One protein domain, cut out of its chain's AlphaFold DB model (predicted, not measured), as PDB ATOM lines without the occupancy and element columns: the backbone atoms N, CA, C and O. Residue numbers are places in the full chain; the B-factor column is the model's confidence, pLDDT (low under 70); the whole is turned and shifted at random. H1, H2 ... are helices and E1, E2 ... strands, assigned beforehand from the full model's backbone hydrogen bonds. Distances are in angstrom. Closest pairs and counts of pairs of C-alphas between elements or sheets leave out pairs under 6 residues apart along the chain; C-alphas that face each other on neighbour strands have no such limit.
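AT A GLANCE: This is residues 57 to 208 of the 986 residues of the protein "S-layer homology domain-containing protein" of Ellagibacter isourolithinifaciens (UniProt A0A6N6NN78). The chain is wound in stacked turns, a solenoid whose walls are sheets of mostly parallel strands: a long, twisted wall of E1, E2, E4, E8, E11, E12 and E14, a second wall of E3, E7 and E10, and a short third of E6 and E9. H1 covers E1 and E2 near one end of the coil, while E4 bends and with E5 makes a hairpin that reaches out to one side. The printed part has 152 residues, with named elements in the order E1, H1, then E2 to E14; the class is mostly strand, though under half of the residues are in named elements. The whole is compact, with a radius of gyration of the C-alphas of 14.4 A, and spans 43 by 32 by 30 A.

IN THESE COORDINATES: E1, residues 57 to 59, begins at C-alpha 57 (12.169, -13.493, -50.840). H1 is residues 66 to 75, 14.3 A long. E2 is 80 to 83, E3 91 to 94, and E4, the longest strand, 101 to 108, 20.9 A. E5 is 111 to 114, E6 117 to 119, E7 124 to 129, 16.8 A, E8 134 to 138 and E9 140 to 142. E10 is 150 to 155, 17.0 A, E11 160 to 164, E12 177 to 181 and E13 189 to 192. E14, residues 195 to 199, ends at C-alpha 199 (28.624, -22.511, -30.193).

HOW THE PARTS SIT: E1, H1 and E2 form a strand-helix-strand unit, two parallel neighbour strands with a helix between, whose crossover is right-handed. H1 is on the branched sheet at a height of 9.2 A, over E1 and E2, and runs along the strands, at 24 degrees to E2 on the local plane. In H1 every O i to N i+4 pair is within hydrogen-bond range. N 59 and O 82 of E1 and E2 are 2.8 A apart, within hydrogen-bond range. E4 bends by 58 degrees at residue 104; E2 is on one side of it, E5 and E8 on the other side. E4 and E5 are an antiparallel hairpin, with N 106 and O 113 at 2.9 A. E8 and E11 are parallel at 10 degrees, with N 137 and O 162 at 2.8 A; E12 and E14 are parallel at 12 degrees, with N 180 and O 197 at 2.8 A. E7 is the inner strand between E3 and E10, with N 93 and O 126 at 2.8 A, and N 127 and O 152 at 2.8 A. H1 only grazes this sheet, with its residues 66 to 71. E6 and E9 are parallel, with N 119 and O 141 at 2.8 A. E13 pairs with no named strand, but its residues 191 to 192 pair with 173 to 174.

THE WHOLE: The C-alphas farthest apart, those of Phe 109 and Val 208, are 45.6 A apart. The printed part has no cut. The link from E11 to E12, residues 165 to 176, is long. The mean pLDDT of the printed part is 84.7; residues 89, 107 to 111, 121 to 123 and 145 to 149 are under 70.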
ATOM      1  N   TYR A  57      12.393 -12.845 -49.552       87.06
ATOM      2  CA  TYR A  57      12.169 -13.493 -50.840       87.06
ATOM      3  C   TYR A  57      11.951 -14.996 -50.624       87.06
ATOM      4  O   TYR A  57      12.844 -15.677 -50.118       87.06
ATOM      5  N   TYR A  58      10.777 -15.514 -50.987       86.69
ATOM      6  CA  TYR A  58      10.413 -16.919 -50.782       86.69
ATOM      7  C   TYR A  58      10.705 -17.766 -52.022       86.69
ATOM      8  O   TYR A  58      10.326 -17.410 -53.135       86.69
ATOM      9  N   ILE A  59      11.369 -18.903 -51.813       87.56
ATOM     10  CA  ILE A  59      11.704 -19.885 -52.844       87.56
ATOM     11  C   ILE A  59      10.951 -21.185 -52.538       87.56
ATOM     12  O   ILE A  59      11.370 -21.970 -51.683       87.56
ATOM     13  N   ASP A  60       9.836 -21.412 -53.227       80.44
ATOM     14  CA  ASP A  60       8.960 -22.583 -53.070       80.44
ATOM     15  C   ASP A  60       9.070 -23.601 -54.225       80.44
ATOM     16  O   ASP A  60       8.610 -24.737 -54.091       80.44
ATOM     17  N   ASP A  61       9.754 -23.235 -55.311       78.56
ATOM     18  CA  ASP A  61       9.997 -24.058 -56.498       78.56
ATOM     19  C   ASP A  61      11.501 -24.308 -56.730       78.56
ATOM     20  O   ASP A  61      12.360 -23.495 -56.391       78.56
ATOM     21  N   SER A  62      11.821 -25.469 -57.305       77.56
ATOM     22  CA  SER A  62      13.168 -25.892 -57.697       77.56
ATOM     23  C   SER A  62      13.305 -26.079 -59.215       77.56
ATOM     24  O   SER A  62      14.168 -26.831 -59.663       77.56
ATOM     25  N   SER A  63      12.433 -25.457 -60.021       78.56
ATOM     26  CA  SER A  63      12.496 -25.512 -61.492       78.56
ATOM     27  C   SER A  63      13.734 -24.819 -62.074       78.56
ATOM     28  O   SER A  63      14.196 -25.199 -63.150       78.56
ATOM     29  N   TYR A  64      14.281 -23.820 -61.373       81.38
ATOM     30  CA  TYR A  64      15.552 -23.166 -61.704       81.38
ATOM     31  C   TYR A  64      16.595 -23.415 -60.617       81.38
ATOM     32  O   TYR A  64      16.262 -23.780 -59.493       81.38
ATOM     33  N   GLY A  65      17.868 -23.196 -60.952       82.62
ATOM     34  CA  GLY A  65      18.944 -23.430 -59.998       82.62
ATOM     35  C   GLY A  65      18.944 -22.438 -58.831       82.62
ATOM     36  O   GLY A  65      18.558 -21.281 -59.003       82.62
ATOM     37  N   LEU A  66      19.438 -22.841 -57.657       86.06
ATOM     38  CA  LEU A  66      19.457 -21.971 -56.464       86.06
ATOM     39  C   LEU A  66      20.159 -20.619 -56.705       86.06
ATOM     40  O   LEU A  66      19.703 -19.583 -56.224       86.06
ATOM     41  N   SER A  67      21.240 -20.598 -57.490       85.81
ATOM     42  CA  SER A  67      21.958 -19.362 -57.833       85.81
ATOM     43  C   SER A  67      21.099 -18.358 -58.608       85.81
ATOM     44  O   SER A  67      21.242 -17.153 -58.407       85.81
ATOM     45  N   TYR A  68      20.177 -18.836 -59.449       86.94
ATOM     46  CA  TYR A  68      19.245 -17.985 -60.187       86.94
ATOM     47  C   TYR A  68      18.290 -17.263 -59.233       86.94
ATOM     48  O   TYR A  68      18.150 -16.043 -59.312       86.94
ATOM     49  N   TYR A  69      17.686 -17.989 -58.287       88.62
ATOM     50  CA  TYR A  69      16.763 -17.396 -57.319       88.62
ATOM     51  C   TYR A  69      17.458 -16.424 -56.357       88.62
ATOM     52  O   TYR A  69      16.920 -15.352 -56.092       88.62
ATOM     53  N   LEU A  70      18.673 -16.734 -55.889       88.38
ATOM     54  CA  LEU A  70      19.447 -15.807 -55.052       88.38
ATOM     55  C   LEU A  70      19.839 -14.531 -55.818       88.38
ATOM     56  O   LEU A  70      19.769 -13.433 -55.268       88.38
ATOM     57  N   GLY A  71      20.190 -14.654 -57.103       85.38
ATOM     58  CA  GLY A  71      20.450 -13.505 -57.975       85.38
ATOM     59  C   GLY A  71      19.206 -12.645 -58.227       85.38
ATOM     60  O   GLY A  71      19.301 -11.416 -58.246       85.38
ATOM     61  N   GLN A  72      18.033 -13.271 -58.364       86.56
ATOM     62  CA  GLN A  72      16.751 -12.570 -58.465       86.56
ATOM     63  C   GLN A  72      16.384 -11.859 -57.163       86.56
ATOM     64  O   GLN A  72      15.974 -10.702 -57.210       86.56
ATOM     65  N   ALA A  73      16.570 -12.499 -56.006       87.00
ATOM     66  CA  ALA A  73      16.335 -11.872 -54.708       87.00
ATOM     67  C   ALA A  73      17.160 -10.582 -54.563       87.00
ATOM     68  O   ALA A  73      16.604  -9.516 -54.302       87.00
ATOM     69  N   ALA A  74      18.463 -10.657 -54.850       85.06
ATOM     70  CA  ALA A  74      19.357  -9.504 -54.794       85.06
ATOM     71  C   ALA A  74      19.002  -8.412 -55.823       85.06
ATOM     72  O   ALA A  74      18.980  -7.231 -55.482       85.06
ATOM     73  N   SER A  75      18.671  -8.789 -57.064       86.50
ATOM     74  CA  SER A  75      18.303  -7.826 -58.121       86.50
ATOM     75  C   SER A  75      16.982  -7.108 -57.836       86.50
ATOM     76  O   SER A  75      16.820  -5.951 -58.214       86.50
ATOM     77  N   ASN A  76      16.058  -7.769 -57.135       82.88
ATOM     78  CA  ASN A  76      14.795  -7.183 -56.685       82.88
ATOM     79  C   ASN A  76      14.917  -6.458 -55.328       82.88
ATOM     80  O   ASN A  76      13.908  -6.029 -54.774       82.88
ATOM     81  N   GLY A  77      16.135  -6.297 -54.795       82.69
ATOM     82  CA  GLY A  77      16.410  -5.508 -53.591       82.69
ATOM     83  C   GLY A  77      16.127  -6.216 -52.262       82.69
ATOM     84  O   GLY A  77      16.141  -5.562 -51.220       82.69
ATOM     85  N   TYR A  78      15.889  -7.529 -52.268       88.44
ATOM     86  CA  TYR A  78      15.725  -8.301 -51.038       88.44
ATOM     87  C   TYR A  78      17.079  -8.589 -50.396       88.44
ATOM     88  O   TYR A  78      18.041  -8.942 -51.076       88.44
ATOM     89  N   THR A  79      17.131  -8.485 -49.068       87.62
ATOM     90  CA  THR A  79      18.312  -8.825 -48.260       87.62
ATOM     91  C   THR A  79      18.136 -10.130 -47.485       87.62
ATOM     92  O   THR A  79      19.106 -10.648 -46.938       87.62
ATOM     93  N   LYS A  80      16.924 -10.698 -47.447       90.62
ATOM     94  CA  LYS A  80      16.612 -11.932 -46.722       90.62
ATOM     95  C   LYS A  80      15.874 -12.930 -47.604       90.62
ATOM     96  O   LYS A  80      14.993 -12.539 -48.369       90.62
ATOM     97  N   VAL A  81      16.209 -14.213 -47.491       89.94
ATOM     98  CA  VAL A  81      15.677 -15.278 -48.353       89.94
ATOM     99  C   VAL A  81      15.178 -16.457 -47.523       89.94
ATOM    100  O   VAL A  81      15.905 -16.994 -46.691       89.94
ATOM    101  N   HIS A  82      13.956 -16.899 -47.803       91.00
ATOM    102  CA  HIS A  82      13.360 -18.112 -47.256       91.00
ATOM    103  C   HIS A  82      13.340 -19.220 -48.307       91.00
ATOM    104  O   HIS A  82      12.783 -19.062 -49.390       91.00
ATOM    105  N   VAL A  83      13.943 -20.360 -47.983       89.12
ATOM    106  CA  VAL A  83      14.079 -21.506 -48.886       89.12
ATOM    107  C   VAL A  83      13.166 -22.634 -48.406       89.12
ATOM    108  O   VAL A  83      13.415 -23.220 -47.355       89.12
ATOM    109  N   GLY A  84      12.110 -22.949 -49.158       83.44
ATOM    110  CA  GLY A  84      11.099 -23.949 -48.775       83.44
ATOM    111  C   GLY A  84      11.232 -25.318 -49.428       83.44
ATOM    112  O   GLY A  84      10.667 -26.308 -48.930       83.44
ATOM    113  N   THR A  85      12.034 -25.407 -50.486       84.25
ATOM    114  CA  THR A  85      12.327 -26.644 -51.218       84.25
ATOM    115  C   THR A  85      13.816 -27.004 -51.170       84.25
ATOM    116  O   THR A  85      14.671 -26.170 -50.888       84.25
ATOM    117  N   SER A  86      14.132 -28.284 -51.382       84.81
ATOM    118  CA  SER A  86      15.513 -28.787 -51.410       84.81
ATOM    119  C   SER A  86      16.054 -28.780 -52.839       84.81
ATOM    120  O   SER A  86      15.343 -29.158 -53.767       84.81
ATOM    121  N   PHE A  87      17.318 -28.394 -53.014       83.56
ATOM    122  CA  PHE A  87      17.948 -28.235 -54.327       83.56
ATOM    123  C   PHE A  87      18.897 -29.392 -54.627       83.56
ATOM    124  O   PHE A  87      19.722 -29.765 -53.794       83.56
ATOM    125  N   SER A  88      18.806 -29.952 -55.836       77.38
ATOM    126  CA  SER A  88      19.662 -31.062 -56.296       77.38
ATOM    127  C   SER A  88      20.628 -30.669 -57.420       77.38
ATOM    128  O   SER A  88      21.208 -31.542 -58.067       77.38
ATOM    129  N   ASP A  89      20.814 -29.363 -57.620       69.06
ATOM    130  CA  ASP A  89      21.625 -28.788 -58.694       69.06
ATOM    131  C   ASP A  89      23.106 -29.177 -58.624       69.06
ATOM    132  O   ASP A  89      23.620 -29.669 -57.618       69.06
ATOM    133  N   SER A  90      23.811 -28.893 -59.720       76.50
ATOM    134  CA  SER A  90      25.268 -28.987 -59.836       76.50
ATOM    135  C   SER A  90      25.832 -27.671 -60.380       76.50
ATOM    136  O   SER A  90      25.125 -26.948 -61.082       76.50
ATOM    137  N   GLY A  91      27.086 -27.344 -60.058       80.88
ATOM    138  CA  GLY A  91      27.724 -26.078 -60.450       80.88
ATOM    139  C   GLY A  91      28.155 -25.217 -59.259       80.88
ATOM    140  O   GLY A  91      28.385 -25.736 -58.172       80.88
ATOM    141  N   THR A  92      28.312 -23.905 -59.460       83.19
ATOM    142  CA  THR A  92      28.711 -22.958 -58.398       83.19
ATOM    143  C   THR A  92      27.550 -22.035 -58.034       83.19
ATOM    144  O   THR A  92      26.947 -21.418 -58.910       83.19
ATOM    145  N   VAL A  93      27.252 -21.931 -56.740       87.38
ATOM    146  CA  VAL A  93      26.295 -20.996 -56.146       87.38
ATOM    147  C   VAL A  93      27.094 -19.982 -55.340       87.38
ATOM    148  O   VAL A  93      27.663 -20.325 -54.308       87.38
ATOM    149  N   THR A  94      27.143 -18.739 -55.810       87.81
ATOM    150  CA  THR A  94      27.797 -17.630 -55.101       87.81
ATOM    151  C   THR A  94      26.734 -16.748 -54.466       87.81
ATOM    152  O   THR A  94      25.803 -16.328 -55.154       87.81
ATOM    153  N   ILE A  95      26.862 -16.467 -53.169       90.25
ATOM    154  CA  ILE A  95      25.917 -15.599 -52.459       90.25
ATOM    155  C   ILE A  95      26.166 -14.137 -52.861       90.25
ATOM    156  O   ILE A  95      27.296 -13.664 -52.730       90.25
ATOM    157  N   PRO A  96      25.148 -13.393 -53.327       87.69
ATOM    158  CA  PRO A  96      25.266 -11.949 -53.498       87.69
ATOM    159  C   PRO A  96      25.542 -11.262 -52.154       87.69
ATOM    160  O   PRO A  96      24.815 -11.486 -51.190       87.69
ATOM    161  N   SER A  97      26.537 -10.374 -52.097       85.50
ATOM    162  CA  SER A  97      26.951  -9.693 -50.856       85.50
ATOM    163  C   SER A  97      25.876  -8.788 -50.240       85.50
ATOM    164  O   SER A  97      26.021  -8.348 -49.106       85.50
ATOM    165  N   SER A  98      24.800  -8.488 -50.977       84.88
ATOM    166  CA  SER A  98      23.634  -7.752 -50.478       84.88
ATOM    167  C   SER A  98      22.693  -8.600 -49.614       84.88
ATOM    168  O   SER A  98      21.790  -8.045 -48.992       84.88
ATOM    169  N   LEU A  99      22.850  -9.929 -49.599       88.50
ATOM    170  CA  LEU A  99      22.034 -10.816 -48.772       88.50
ATOM    171  C   LEU A  99      22.620 -10.926 -47.362       88.50
ATOM    172  O   LEU A  99      23.765 -11.328 -47.188       88.50
ATOM    173  N   ALA A 100      21.792 -10.612 -46.371       89.56
ATOM    174  CA  ALA A 100      22.093 -10.699 -44.949       89.56
ATOM    175  C   ALA A 100      21.548 -11.983 -44.301       89.56
ATOM    176  O   ALA A 100      22.038 -12.392 -43.250       89.56
ATOM    177  N   GLU A 101      20.546 -12.643 -44.895       90.94
ATOM    178  CA  GLU A 101      19.927 -13.835 -44.297       90.94
ATOM    179  C   GLU A 101      19.430 -14.843 -45.342       90.94
ATOM    180  O   GLU A 101      18.759 -14.469 -46.306       90.94
ATOM    181  N   ILE A 102      19.724 -16.129 -45.136       92.12
ATOM    182  CA  ILE A 102      19.184 -17.257 -45.905       92.12
ATOM    183  C   ILE A 102      18.731 -18.339 -44.921       92.12
ATOM    184  O   ILE A 102      19.561 -18.963 -44.264       92.12
ATOM    185  N   ALA A 103      17.429 -18.599 -44.833       91.06
ATOM    186  CA  ALA A 103      16.886 -19.563 -43.879       91.06
ATOM    187  C   ALA A 103      15.974 -20.604 -44.540       91.06
ATOM    188  O   ALA A 103      15.181 -20.296 -45.431       91.06
ATOM    189  N   GLY A 104      16.070 -21.852 -44.082       88.50
ATOM    190  CA  GLY A 104      15.142 -22.917 -44.447       88.50
ATOM    191  C   GLY A 104      13.764 -22.699 -43.810       88.50
ATOM    192  O   GLY A 104      13.627 -22.672 -42.582       88.50
ATOM    193  N   TYR A 105      12.718 -22.561 -44.626       85.75
ATOM    194  CA  TYR A 105      11.390 -22.166 -44.152       85.75
ATOM    195  C   TYR A 105      10.267 -22.743 -45.013       85.75
ATOM    196  O   TYR A 105      10.313 -22.663 -46.233       85.75
ATOM    197  N   SER A 106       9.232 -23.313 -44.395       81.19
ATOM    198  CA  SER A 106       8.070 -23.840 -45.115       81.19
ATOM    199  C   SER A 106       6.906 -22.860 -45.068       81.19
ATOM    200  O   SER A 106       6.441 -22.528 -43.980       81.19
ATOM    201  N   GLU A 107       6.354 -22.517 -46.232       68.19
ATOM    202  CA  GLU A 107       5.024 -21.918 -46.355       68.19
ATOM    203  C   GLU A 107       4.079 -22.879 -47.073       68.19
ATOM    204  O   GLU A 107       4.264 -23.214 -48.240       68.19
ATOM    205  N   GLY A 108       3.062 -23.368 -46.366       62.44
ATOM    206  CA  GLY A 108       2.027 -24.204 -46.960       62.44
ATOM    207  C   GLY A 108       0.770 -24.263 -46.099       62.44
ATOM    208  O   GLY A 108       0.814 -24.015 -44.896       62.44
ATOM    209  N   PHE A 109      -0.353 -24.652 -46.709       57.06
ATOM    210  CA  PHE A 109      -1.680 -24.695 -46.070       57.06
ATOM    211  C   PHE A 109      -1.738 -25.560 -44.792       57.06
ATOM    212  O   PHE A 109      -2.590 -25.344 -43.936       57.06
ATOM    213  N   PHE A 110      -0.829 -26.533 -44.649       53.62
ATOM    214  CA  PHE A 110      -0.798 -27.481 -43.529       53.62
ATOM    215  C   PHE A 110       0.343 -27.242 -42.517       53.62
ATOM    216  O   PHE A 110       0.399 -27.947 -41.513       53.62
ATOM    217  N   SER A 111       1.262 -26.296 -42.765       60.50
ATOM    218  CA  SER A 111       2.410 -26.006 -41.885       60.50
ATOM    219  C   SER A 111       3.128 -24.719 -42.319       60.50
ATOM    220  O   SER A 111       3.651 -24.667 -43.434       60.50
ATOM    221  N   GLN A 112       3.227 -23.736 -41.418       75.19
ATOM    222  CA  GLN A 112       4.083 -22.551 -41.556       75.19
ATOM    223  C   GLN A 112       5.150 -22.549 -40.456       75.19
ATOM    224  O   GLN A 112       4.815 -22.710 -39.281       75.19
ATOM    225  N   GLY A 113       6.423 -22.394 -40.827       79.12
ATOM    226  CA  GLY A 113       7.514 -22.267 -39.860       79.12
ATOM    227  C   GLY A 113       8.880 -22.771 -40.343       79.12
ATOM    228  O   GLY A 113       9.012 -23.247 -41.477       79.12
ATOM    229  N   PRO A 114       9.904 -22.695 -39.468       83.38
ATOM    230  CA  PRO A 114      11.271 -23.095 -39.785       83.38
ATOM    231  C   PRO A 114      11.341 -24.561 -40.224       83.38
ATOM    232  O   PRO A 114      10.862 -25.455 -39.521       83.38
ATOM    233  N   LYS A 115      11.972 -24.825 -41.369       86.88
ATOM    234  CA  LYS A 115      12.088 -26.165 -41.959       86.88
ATOM    235  C   LYS A 115      13.511 -26.389 -42.435       86.88
ATOM    236  O   LYS A 115      14.057 -25.575 -43.161       86.88
ATOM    237  N   VAL A 116      14.084 -27.538 -42.090       87.38
ATOM    238  CA  VAL A 116      15.399 -27.909 -42.614       87.38
ATOM    239  C   VAL A 116      15.284 -28.261 -44.095       87.38
ATOM    240  O   VAL A 116      14.528 -29.164 -44.467       87.38
ATOM    241  N   VAL A 117      16.037 -27.555 -44.934       88.12
ATOM    242  CA  VAL A 117      16.167 -27.844 -46.368       88.12
ATOM    243  C   VAL A 117      17.542 -28.408 -46.668       88.12
ATOM    244  O   VAL A 117      18.502 -28.138 -45.952       88.12
ATOM    245  N   SER A 118      17.644 -29.231 -47.708       87.50
ATOM    246  CA  SER A 118      18.921 -29.798 -48.136       87.50
ATOM    247  C   SER A 118      19.319 -29.254 -49.500       87.50
ATOM    248  O   SER A 118      18.505 -29.186 -50.418       87.50
ATOM    249  N   ILE A 119      20.583 -28.879 -49.624       85.62
ATOM    250  CA  ILE A 119      21.208 -28.447 -50.862       85.62
ATOM    251  C   ILE A 119      22.281 -29.478 -51.214       85.62
ATOM    252  O   ILE A 119      23.162 -29.785 -50.409       85.62
ATOM    253  N   GLY A 120      22.197 -30.007 -52.432       75.00
ATOM    254  CA  GLY A 120      23.062 -31.064 -52.942       75.00
ATOM    255  C   GLY A 120      22.413 -32.447 -52.844       75.00
ATOM    256  O   GLY A 120      21.731 -32.779 -51.874       75.00
ATOM    257  N   TYR A 121      22.610 -33.276 -53.876       69.06
ATOM    258  CA  TYR A 121      22.161 -34.675 -53.852       69.06
ATOM    259  C   TYR A 121      23.043 -35.613 -54.691       69.06
ATOM    260  O   TYR A 121      23.607 -36.553 -54.136       69.06
ATOM    261  N   ALA A 122      23.180 -35.369 -56.002       63.16
ATOM    262  CA  ALA A 122      23.899 -36.273 -56.915       63.16
ATOM    263  C   ALA A 122      25.113 -35.643 -57.631       63.16
ATOM    264  O   ALA A 122      26.085 -36.350 -57.876       63.16
ATOM    265  N   GLY A 123      25.084 -34.345 -57.960       69.44
ATOM    266  CA  GLY A 123      26.194 -33.647 -58.628       69.44
ATOM    267  C   GLY A 123      27.113 -32.883 -57.667       69.44
ATOM    268  O   GLY A 123      26.759 -32.667 -56.509       69.44
ATOM    269  N   ALA A 124      28.295 -32.475 -58.144       78.00
ATOM    270  CA  ALA A 124      29.203 -31.599 -57.399       78.00
ATOM    271  C   ALA A 124      28.672 -30.153 -57.404       78.00
ATOM    272  O   ALA A 124      28.482 -29.558 -58.471       78.00
ATOM    273  N   LEU A 125      28.426 -29.602 -56.214       84.94
ATOM    274  CA  LEU A 125      27.937 -28.238 -56.020       84.94
ATOM    275  C   LEU A 125      28.911 -27.458 -55.127       84.94
ATOM    276  O   LEU A 125      29.180 -27.871 -54.005       84.94
ATOM    277  N   SER A 126      29.409 -26.318 -55.601       86.75
ATOM    278  CA  SER A 126      30.251 -25.410 -54.815       86.75
ATOM    279  C   SER A 126      29.426 -24.228 -54.319       86.75
ATOM    280  O   SER A 126      28.873 -23.486 -55.125       86.75
ATOM    281  N   PHE A 127      29.323 -24.055 -53.006       90.31
ATOM    282  CA  PHE A 127      28.588 -22.977 -52.356       90.31
ATOM    283  C   PHE A 127      29.584 -21.969 -51.766       90.31
ATOM    284  O   PHE A 127      30.341 -22.307 -50.856       90.31
ATOM    285  N   VAL A 128      29.619 -20.752 -52.313       90.50
ATOM    286  CA  VAL A 128      30.676 -19.759 -52.067       90.50
ATOM    287  C   VAL A 128      30.103 -18.483 -51.456       90.50
ATOM    288  O   VAL A 128      29.188 -17.876 -52.017       90.50
ATOM    289  N   ILE A 129      30.680 -18.053 -50.334       93.06
ATOM    290  CA  ILE A 129      30.395 -16.773 -49.675       93.06
ATOM    291  C   ILE A 129      31.560 -15.815 -49.980       93.06
ATOM    292  O   ILE A 129      32.649 -16.013 -49.436       93.06
ATOM    293  N   PRO A 130      31.366 -14.810 -50.852       90.00
ATOM    294  CA  PRO A 130      32.454 -13.958 -51.326       90.00
ATOM    295  C   PRO A 130      32.846 -12.875 -50.309       90.00
ATOM    296  O   PRO A 130      32.046 -12.485 -49.454       90.00
ATOM    297  N   SER A 131      34.064 -12.339 -50.451       85.19
ATOM    298  CA  SER A 131      34.596 -11.221 -49.649       85.19
ATOM    299  C   SER A 131      33.615 -10.045 -49.551       85.19
ATOM    300  O   SER A 131      33.037  -9.630 -50.554       85.19
ATOM    301  N   GLY A 132      33.480  -9.458 -48.357       82.94
ATOM    302  CA  GLY A 132      32.579  -8.330 -48.094       82.94
ATOM    303  C   GLY A 132      31.124  -8.721 -47.810       82.94
ATOM    304  O   GLY A 132      30.305  -7.831 -47.591       82.94
ATOM    305  N   SER A 133      30.796 -10.017 -47.802       87.69
ATOM    306  CA  SER A 133      29.482 -10.514 -47.369       87.69
ATOM    307  C   SER A 133      29.408 -10.604 -45.842       87.69
ATOM    308  O   SER A 133      30.385 -11.022 -45.223       87.69
ATOM    309  N   ASP A 134      28.258 -10.271 -45.254       90.19
ATOM    310  CA  ASP A 134      27.919 -10.512 -43.843       90.19
ATOM    311  C   ASP A 134      26.534 -11.168 -43.790       90.19
ATOM    312  O   ASP A 134      25.517 -10.497 -43.975       90.19
ATOM    313  N   VAL A 135      26.502 -12.501 -43.680       91.50
ATOM    314  CA  VAL A 135      25.290 -13.298 -43.933       91.50
ATOM    315  C   VAL A 135      25.041 -14.358 -42.862       91.50
ATOM    316  O   VAL A 135      25.940 -15.081 -42.443       91.50
ATOM    317  N   SER A 136      23.785 -14.508 -42.447       92.62
ATOM    318  CA  SER A 136      23.328 -15.601 -41.584       92.62
ATOM    319  C   SER A 136      22.646 -16.697 -42.406       92.62
ATOM    320  O   SER A 136      21.766 -16.409 -43.213       92.62
ATOM    321  N   ILE A 137      23.027 -17.956 -42.193       93.94
ATOM    322  CA  ILE A 137      22.490 -19.138 -42.875       93.94
ATOM    323  C   ILE A 137      21.916 -20.102 -41.833       93.94
ATOM    324  O   ILE A 137      22.677 -20.697 -41.070       93.94
ATOM    325  N   ASP A 138      20.592 -20.281 -41.807       93.94
ATOM    326  CA  ASP A 138      19.895 -21.115 -40.811       93.94
ATOM    327  C   ASP A 138      19.146 -22.299 -41.444       93.94
ATOM    328  O   ASP A 138      18.414 -22.138 -42.421       93.94
ATOM    329  N   ARG A 139      19.281 -23.499 -40.860       91.62
ATOM    330  CA  ARG A 139      18.539 -24.725 -41.238       91.62
ATOM    331  C   ARG A 139      18.737 -25.165 -42.693       91.62
ATOM    332  O   ARG A 139      17.828 -25.712 -43.325       91.62
ATOM    333  N   VAL A 140      19.946 -24.976 -43.213       91.31
ATOM    334  CA  VAL A 140      20.341 -25.394 -44.561       91.31
ATOM    335  C   VAL A 140      21.407 -26.486 -44.474       91.31
ATOM    336  O   VAL A 140      22.545 -26.249 -44.077       91.31
ATOM    337  N   ASN A 141      21.050 -27.704 -44.870       90.75
ATOM    338  CA  ASN A 141      21.961 -28.842 -44.886       90.75
ATOM    339  C   ASN A 141      22.689 -28.954 -46.225       90.75
ATOM    340  O   ASN A 141      22.062 -29.046 -47.277       90.75
ATOM    341  N   PHE A 142      24.012 -29.054 -46.180       90.38
ATOM    342  CA  PHE A 142      24.874 -29.299 -47.332       90.38
ATOM    343  C   PHE A 142      25.125 -30.808 -47.454       90.38
ATOM    344  O   PHE A 142      25.950 -31.395 -46.739       90.38
ATOM    345  N   TYR A 143      24.344 -31.459 -48.318       83.00
ATOM    346  CA  TYR A 143      24.213 -32.917 -48.374       83.00
ATOM    347  C   TYR A 143      25.046 -33.568 -49.498       83.00
ATOM    348  O   TYR A 143      25.276 -32.973 -50.553       83.00
ATOM    349  N   ALA A 144      25.484 -34.816 -49.280       77.81
ATOM    350  CA  ALA A 144      26.197 -35.649 -50.255       77.81
ATOM    351  C   ALA A 144      25.744 -37.123 -50.170       77.81
ATOM    352  O   ALA A 144      25.690 -37.684 -49.078       77.81
ATOM    353  N   LYS A 145      25.440 -37.773 -51.310       68.88
ATOM    354  CA  LYS A 145      25.040 -39.200 -51.369       68.88
ATOM    355  C   LYS A 145      26.172 -40.158 -51.790       68.88
ATOM    356  O   LYS A 145      26.066 -41.355 -51.536       68.88
ATOM    357  N   SER A 146      27.226 -39.656 -52.435       67.38
ATOM    358  CA  SER A 146      28.381 -40.429 -52.927       67.38
ATOM    359  C   SER A 146      29.683 -39.639 -52.774       67.38
ATOM    360  O   SER A 146      29.646 -38.420 -52.627       67.38
ATOM    361  N   ASP A 147      30.838 -40.303 -52.856       64.44
ATOM    362  CA  ASP A 147      32.142 -39.645 -52.682       64.44
ATOM    363  C   ASP A 147      32.429 -38.581 -53.756       64.44
ATOM    364  O   ASP A 147      32.937 -37.511 -53.421       64.44
ATOM    365  N   ASP A 148      31.989 -38.811 -54.996       63.34
ATOM    366  CA  ASP A 148      32.216 -37.917 -56.144       63.34
ATOM    367  C   ASP A 148      31.127 -36.831 -56.334       63.34
ATOM    368  O   ASP A 148      31.168 -36.074 -57.303       63.34
ATOM    369  N   GLY A 149      30.138 -36.739 -55.431       67.75
ATOM    370  CA  GLY A 149      29.024 -35.778 -55.514       67.75
ATOM    371  C   GLY A 149      28.692 -35.119 -54.168       67.75
ATOM    372  O   GLY A 149      29.090 -35.610 -53.115       67.75
ATOM    373  N   GLY A 150      27.953 -34.004 -54.183       77.50
ATOM    374  CA  GLY A 150      27.514 -33.280 -52.980       77.50
ATOM    375  C   GLY A 150      27.928 -31.806 -52.931       77.50
ATOM    376  O   GLY A 150      28.622 -31.317 -53.822       77.50
ATOM    377  N   ALA A 151      27.481 -31.106 -51.883       85.06
ATOM    378  CA  ALA A 151      27.744 -29.680 -51.682       85.06
ATOM    379  C   ALA A 151      29.008 -29.411 -50.835       85.06
ATOM    380  O   ALA A 151      29.122 -29.901 -49.710       85.06
ATOM    381  N   THR A 152      29.938 -28.606 -51.359       86.19
ATOM    382  CA  THR A 152      31.112 -28.072 -50.645       86.19
ATOM    383  C   THR A 152      30.910 -26.595 -50.330       86.19
ATOM    384  O   THR A 152      30.469 -25.851 -51.201       86.19
ATOM    385  N   VAL A 153      31.264 -26.154 -49.121       91.81
ATOM    386  CA  VAL A 153      31.080 -24.761 -48.675       91.81
ATOM    387  C   VAL A 153      32.429 -24.058 -48.549       91.81
ATOM    388  O   VAL A 153      33.334 -24.598 -47.914       91.81
ATOM    389  N   THR A 154      32.555 -22.868 -49.142       91.25
ATOM    390  CA  THR A 154      33.750 -22.009 -49.071       91.25
ATOM    391  C   THR A 154      33.381 -20.602 -48.600       91.25
ATOM    392  O   THR A 154      32.510 -19.961 -49.188       91.25
ATOM    393  N   VAL A 155      34.053 -20.116 -47.555       91.56
ATOM    394  CA  VAL A 155      33.981 -18.730 -47.068       91.56
ATOM    395  C   VAL A 155      35.258 -18.013 -47.487       91.56
ATOM    396  O   VAL A 155      36.344 -18.402 -47.053       91.56
ATOM    397  N   ASP A 156      35.157 -16.990 -48.326       88.88
ATOM    398  CA  ASP A 156      36.325 -16.251 -48.809       88.88
ATOM    399  C   ASP A 156      36.891 -15.302 -47.739       88.88
ATOM    400  O   ASP A 156      36.208 -14.895 -46.795       88.88
ATOM    401  N   ALA A 157      38.167 -14.932 -47.884       84.44
ATOM    402  CA  ALA A 157      38.809 -13.970 -46.992       84.44
ATOM    403  C   ALA A 157      38.071 -12.622 -47.028       84.44
ATOM    404  O   ALA A 157      37.736 -12.128 -48.101       84.44
ATOM    405  N   GLY A 158      37.812 -12.032 -45.857       81.69
ATOM    406  CA  GLY A 158      37.040 -10.789 -45.733       81.69
ATOM    407  C   GLY A 158      35.514 -10.962 -45.737       81.69
ATOM    408  O   GLY A 158      34.806  -9.958 -45.699       81.69
ATOM    409  N   ALA A 159      34.994 -12.192 -45.785       87.62
ATOM    410  CA  ALA A 159      33.576 -12.479 -45.557       87.62
ATOM    411  C   ALA A 159      33.291 -12.825 -44.084       87.62
ATOM    412  O   ALA A 159      34.146 -13.407 -43.415       87.62
ATOM    413  N   LYS A 160      32.083 -12.508 -43.608       89.50
ATOM    414  CA  LYS A 160      31.531 -12.900 -42.308       89.50
ATOM    415  C   LYS A 160      30.288 -13.759 -42.514       89.50
ATOM    416  O   LYS A 160      29.410 -13.417 -43.306       89.50
ATOM    417  N   VAL A 161      30.207 -14.894 -41.828       93.06
ATOM    418  CA  VAL A 161      29.042 -15.778 -41.918       93.06
ATOM    419  C   VAL A 161      28.684 -16.399 -40.578       93.06
ATOM    420  O   VAL A 161      29.555 -16.815 -39.817       93.06
ATOM    421  N   LYS A 162      27.387 -16.535 -40.309       94.38
ATOM    422  CA  LYS A 162      26.875 -17.342 -39.199       94.38
ATOM    423  C   LYS A 162      26.048 -18.507 -39.730       94.38
ATOM    424  O   LYS A 162      24.983 -18.291 -40.288       94.38
ATOM    425  N   PHE A 163      26.500 -19.736 -39.523       95.25
ATOM    426  CA  PHE A 163      25.722 -20.947 -39.768       95.25
ATOM    427  C   PHE A 163      24.989 -21.369 -38.496       95.25
ATOM    428  O   PHE A 163      25.611 -21.484 -37.444       95.25
ATOM    429  N   SER A 164      23.685 -21.616 -38.596       92.94
ATOM    430  CA  SER A 164      22.836 -22.054 -37.484       92.94
ATOM    431  C   SER A 164      22.043 -23.301 -37.882       92.94
ATOM    432  O   SER A 164      21.448 -23.337 -38.956       92.94
ATOM    433  N   ASN A 165      22.029 -24.350 -37.054       91.75
ATOM    434  CA  ASN A 165      21.259 -25.580 -37.315       91.75
ATOM    435  C   ASN A 165      21.565 -26.252 -38.677       91.75
ATOM    436  O   ASN A 165      20.667 -26.808 -39.319       91.75
ATOM    437  N   CYS A 166      22.815 -26.177 -39.147       92.25
ATOM    438  CA  CYS A 166      23.239 -26.666 -40.464       92.25
ATOM    439  C   CYS A 166      24.077 -27.953 -40.358       92.25
ATOM    440  O   CYS A 166      24.864 -28.138 -39.430       92.25
ATOM    441  N   SER A 167      23.970 -28.840 -41.349       89.75
ATOM    442  CA  SER A 167      24.797 -30.052 -41.446       89.75
ATOM    443  C   SER A 167      25.691 -30.027 -42.681       89.75
ATOM    444  O   SER A 167      25.212 -29.783 -43.787       89.75
ATOM    445  N   PHE A 168      26.969 -30.368 -42.517       92.06
ATOM    446  CA  PHE A 168      27.976 -30.395 -43.582       92.06
ATOM    447  C   PHE A 168      28.430 -31.830 -43.851       92.06
ATOM    448  O   PHE A 168      29.019 -32.481 -42.987       92.06
ATOM    449  N   SER A 169      28.166 -32.334 -45.059       87.56
ATOM    450  CA  SER A 169      28.579 -33.691 -45.458       87.56
ATOM    451  C   SER A 169      30.022 -33.761 -45.971       87.56
ATOM    452  O   SER A 169      30.640 -34.821 -45.938       87.56
ATOM    453  N   LYS A 170      30.564 -32.636 -46.452       86.25
ATOM    454  CA  LYS A 170      31.953 -32.471 -46.904       86.25
ATOM    455  C   LYS A 170      32.665 -31.454 -46.008       86.25
ATOM    456  O   LYS A 170      32.008 -30.620 -45.391       86.25
ATOM    457  N   THR A 171      33.994 -31.524 -45.958       87.94
ATOM    458  CA  THR A 171      34.842 -30.585 -45.204       87.94
ATOM    459  C   THR A 171      34.659 -29.156 -45.742       87.94
ATOM    460  O   THR A 171      34.927 -28.942 -46.926       87.94
ATOM    461  N   PRO A 172      34.186 -28.189 -44.932       90.25
ATOM    462  CA  PRO A 172      34.070 -26.798 -45.355       90.25
ATOM    463  C   PRO A 172      35.415 -26.065 -45.271       90.25
ATOM    464  O   PRO A 172      36.254 -26.389 -44.427       90.25
ATOM    465  N   VAL A 173      35.590 -25.055 -46.127       91.25
ATOM    466  CA  VAL A 173      36.780 -24.192 -46.186       91.25
ATOM    467  C   VAL A 173      36.413 -22.791 -45.699       91.25
ATOM    468  O   VAL A 173      35.496 -22.169 -46.231       91.25
ATOM    469  N   VAL A 174      37.126 -22.279 -44.698       89.50
ATOM    470  CA  VAL A 174      36.888 -20.962 -44.093       89.50
ATOM    471  C   VAL A 174      38.151 -20.115 -44.187       89.50
ATOM    472  O   VAL A 174      39.101 -20.336 -43.451       89.50
ATOM    473  N   ASN A 175      38.165 -19.126 -45.078       84.75
ATOM    474  CA  ASN A 175      39.241 -18.135 -45.199       84.75
ATOM    475  C   ASN A 175      38.877 -16.777 -44.557       84.75
ATOM    476  O   ASN A 175      39.752 -15.929 -44.403       84.75
ATOM    477  N   GLY A 176      37.601 -16.561 -44.211       84.69
ATOM    478  CA  GLY A 176      37.059 -15.357 -43.561       84.69
ATOM    479  C   GLY A 176      36.716 -15.566 -42.079       84.69
ATOM    480  O   GLY A 176      37.441 -16.252 -41.364       84.69
ATOM    481  N   GLU A 177      35.617 -14.984 -41.606       87.06
ATOM    482  CA  GLU A 177      35.068 -15.164 -40.254       87.06
ATOM    483  C   GLU A 177      33.784 -16.005 -40.314       87.06
ATOM    484  O   GLU A 177      32.846 -15.663 -41.033       87.06
ATOM    485  N   ALA A 178      33.736 -17.117 -39.578       89.62
ATOM    486  CA  ALA A 178      32.584 -18.012 -39.529       89.62
ATOM    487  C   ALA A 178      32.172 -18.351 -38.087       89.62
ATOM    488  O   ALA A 178      32.999 -18.713 -37.252       89.62
ATOM    489  N   ILE A 179      30.877 -18.307 -37.795       92.19
ATOM    490  CA  ILE A 179      30.299 -18.792 -36.536       92.19
ATOM    491  C   ILE A 179      29.435 -20.013 -36.855       92.19
ATOM    492  O   ILE A 179      28.579 -19.939 -37.730       92.19
ATOM    493  N   PHE A 180      29.644 -21.127 -36.157       92.88
ATOM    494  CA  PHE A 180      28.887 -22.369 -36.304       92.88
ATOM    495  C   PHE A 180      28.103 -22.668 -35.021       92.88
ATOM    496  O   PHE A 180      28.662 -23.126 -34.024       92.88
ATOM    497  N   GLU A 181      26.794 -22.446 -35.061       91.44
ATOM    498  CA  GLU A 181      25.863 -22.668 -33.954       91.44
ATOM    499  C   GLU A 181      24.969 -23.879 -34.247       91.44
ATOM    500  O   GLU A 181      24.346 -23.960 -35.305       91.44
ATOM    501  N   ASP A 182      24.925 -24.851 -33.337       91.38
ATOM    502  CA  ASP A 182      24.136 -26.088 -33.491       91.38
ATOM    503  C   ASP A 182      24.348 -26.824 -34.834       91.38
ATOM    504  O   ASP A 182      23.422 -27.362 -35.444       91.38
ATOM    505  N   CYS A 183      25.590 -26.837 -35.323       91.50
ATOM    506  CA  CYS A 183      25.973 -27.419 -36.603       91.50
ATOM    507  C   CYS A 183      26.627 -28.803 -36.453       91.50
ATOM    508  O   CYS A 183      27.248 -29.117 -35.438       91.50
ATOM    509  N   THR A 184      26.534 -29.641 -37.492       89.50
ATOM    510  CA  THR A 184      27.147 -30.988 -37.516       89.50
ATOM    511  C   THR A 184      28.096 -31.163 -38.704       89.50
ATOM    512  O   THR A 184      27.731 -30.856 -39.838       89.50
ATOM    513  N   PHE A 185      29.291 -31.716 -38.471       90.62
ATOM    514  CA  PHE A 185      30.296 -32.002 -39.506       90.62
ATOM    515  C   PHE A 185      30.467 -33.513 -39.690       90.62
ATOM    516  O   PHE A 185      31.062 -34.181 -38.848       90.62
ATOM    517  N   ALA A 186      29.987 -34.070 -40.804       86.56
ATOM    518  CA  ALA A 186      30.025 -35.516 -41.038       86.56
ATOM    519  C   ALA A 186      31.454 -36.076 -41.167       86.56
ATOM    520  O   ALA A 186      31.705 -37.221 -40.801       86.56
ATOM    521  N   THR A 187      32.401 -35.276 -41.670       84.69
ATOM    522  CA  THR A 187      33.817 -35.662 -41.794       84.69
ATOM    523  C   THR A 187      34.617 -35.443 -40.508       84.69
ATOM    524  O   THR A 187      35.748 -35.917 -40.421       84.69
ATOM    525  N   GLY A 188      34.066 -34.703 -39.538       85.50
ATOM    526  CA  GLY A 188      34.777 -34.253 -38.338       85.50
ATOM    527  C   GLY A 188      35.936 -33.282 -38.602       85.50
ATOM    528  O   GLY A 188      36.733 -33.063 -37.697       85.50
ATOM    529  N   LYS A 189      36.057 -32.724 -39.816       88.31
ATOM    530  CA  LYS A 189      37.188 -31.883 -40.252       88.31
ATOM    531  C   LYS A 189      36.726 -30.535 -40.806       88.31
ATOM    532  O   LYS A 189      35.641 -30.453 -41.383       88.31
ATOM    533  N   ILE A 190      37.583 -29.517 -40.703       88.75
ATOM    534  CA  ILE A 190      37.423 -28.186 -41.315       88.75
ATOM    535  C   ILE A 190      38.762 -27.673 -41.870       88.75
ATOM    536  O   ILE A 190      39.812 -27.961 -41.306       88.75
ATOM    537  N   GLU A 191      38.746 -26.900 -42.956       87.81
ATOM    538  CA  GLU A 191      39.912 -26.149 -43.448       87.81
ATOM    539  C   GLU A 191      39.765 -24.670 -43.062       87.81
ATOM    540  O   GLU A 191      39.236 -23.875 -43.835       87.81
ATOM    541  N   ASN A 192      40.183 -24.286 -41.854       84.38
ATOM    542  CA  ASN A 192      40.016 -22.925 -41.340       84.38
ATOM    543  C   ASN A 192      41.317 -22.100 -41.416       84.38
ATOM    544  O   ASN A 192      42.176 -22.176 -40.537       84.38
ATOM    545  N   ASN A 193      41.446 -21.294 -42.469       79.62
ATOM    546  CA  ASN A 193      42.515 -20.314 -42.695       79.62
ATOM    547  C   ASN A 193      42.196 -18.903 -42.152       79.62
ATOM    548  O   ASN A 193      43.037 -18.016 -42.279       79.62
ATOM    549  N   GLY A 194      41.000 -18.681 -41.598       78.88
ATOM    550  CA  GLY A 194      40.555 -17.407 -41.033       78.88
ATOM    551  C   GLY A 194      40.207 -17.532 -39.547       78.88
ATOM    552  O   GLY A 194      41.031 -17.961 -38.741       78.88
ATOM    553  N   THR A 195      38.986 -17.156 -39.169       80.88
ATOM    554  CA  THR A 195      38.467 -17.297 -37.798       80.88
ATOM    555  C   THR A 195      37.186 -18.124 -37.809       80.88
ATOM    556  O   THR A 195      36.274 -17.858 -38.588       80.88
ATOM    557  N   ALA A 196      37.108 -19.146 -36.953       85.19
ATOM    558  CA  ALA A 196      35.917 -19.974 -36.790       85.19
ATOM    559  C   ALA A 196      35.567 -20.085 -35.304       85.19
ATOM    560  O   ALA A 196      36.446 -20.354 -34.487       85.19
ATOM    561  N   THR A 197      34.299 -19.876 -34.955       86.94
ATOM    562  CA  THR A 197      33.785 -20.027 -33.584       86.94
ATOM    563  C   THR A 197      32.696 -21.092 -33.562       86.94
ATOM    564  O   THR A 197      31.851 -21.114 -34.454       86.94
ATOM    565  N   TYR A 198      32.682 -21.953 -32.544       87.75
ATOM    566  CA  TYR A 198      31.720 -23.051 -32.406       87.75
ATOM    567  C   TYR A 198      30.882 -22.847 -31.144       87.75
ATOM    568  O   TYR A 198      31.427 -22.713 -30.048       87.75
ATOM    569  N   THR A 199      29.561 -22.790 -31.291       82.19
ATOM    570  CA  THR A 199      28.624 -22.511 -30.193       82.19
ATOM    571  C   THR A 199      27.445 -23.488 -30.194       82.19
ATOM    572  O   THR A 199      27.211 -24.220 -31.160       82.19
ATOM    573  N   GLY A 200      26.696 -23.527 -29.089       86.69
ATOM    574  CA  GLY A 200      25.556 -24.433 -28.926       86.69
ATOM    575  C   GLY A 200      25.989 -25.898 -28.806       86.69
ATOM    576  O   GLY A 200      26.894 -26.229 -28.042       86.69
ATOM    577  N   SER A 201      25.328 -26.779 -29.552       86.19
ATOM    578  CA  SER A 201      25.606 -28.219 -29.636       86.19
ATOM    579  C   SER A 201      26.704 -28.596 -30.643       86.19
ATOM    580  O   SER A 201      27.042 -29.777 -30.757       86.19
ATOM    581  N   THR A 202      27.289 -27.621 -31.351       88.75
ATOM    582  CA  THR A 202      28.373 -27.855 -32.316       88.75
ATOM    583  C   THR A 202      29.617 -28.398 -31.616       88.75
ATOM    584  O   THR A 202      30.188 -27.735 -30.752       88.75
ATOM    585  N   GLN A 203      30.091 -29.579 -32.023       84.25
ATOM    586  CA  GLN A 203      31.421 -30.056 -31.635       84.25
ATOM    587  C   GLN A 203      32.477 -29.482 -32.577       84.25
ATOM    588  O   GLN A 203      32.306 -29.533 -33.797       84.25
ATOM    589  N   GLU A 204      33.560 -28.955 -32.007       86.31
ATOM    590  CA  GLU A 204      34.685 -28.397 -32.757       86.31
ATOM    591  C   GLU A 204      35.350 -29.482 -33.635       86.31
ATOM    592  O   GLU A 204      35.840 -30.484 -33.103       86.31
ATOM    593  N   PRO A 205      35.340 -29.334 -34.975       86.00
ATOM    594  CA  PRO A 205      35.996 -30.261 -35.890       86.00
ATOM    595  C   PRO A 205      37.519 -30.058 -35.911       86.00
ATOM    596  O   PRO A 205      38.027 -28.973 -35.643       86.00
ATOM    597  N   GLU A 206      38.263 -31.093 -36.305       85.44
ATOM    598  CA  GLU A 206      39.714 -31.013 -36.494       85.44
ATOM    599  C   GLU A 206      40.045 -30.013 -37.616       85.44
ATOM    600  O   GLU A 206      39.687 -30.233 -38.779       85.44
ATOM    601  N   ASN A 207      40.741 -28.920 -37.279       83.50
ATOM    602  CA  ASN A 207      41.253 -27.991 -38.281       83.50
ATOM    603  C   ASN A 207      42.477 -28.587 -38.986       83.50
ATOM    604  O   ASN A 207      43.505 -28.835 -38.356       83.50
ATOM    605  N   VAL A 208      42.378 -28.796 -40.298       80.88
ATOM    606  CA  VAL A 208      43.441 -29.402 -41.112       80.88
ATOM    607  C   VAL A 208      44.301 -28.375 -41.865       80.88
ATOM    608  O   VAL A 208      45.155 -28.768 -42.662       80.88
TER     609      VAL A 208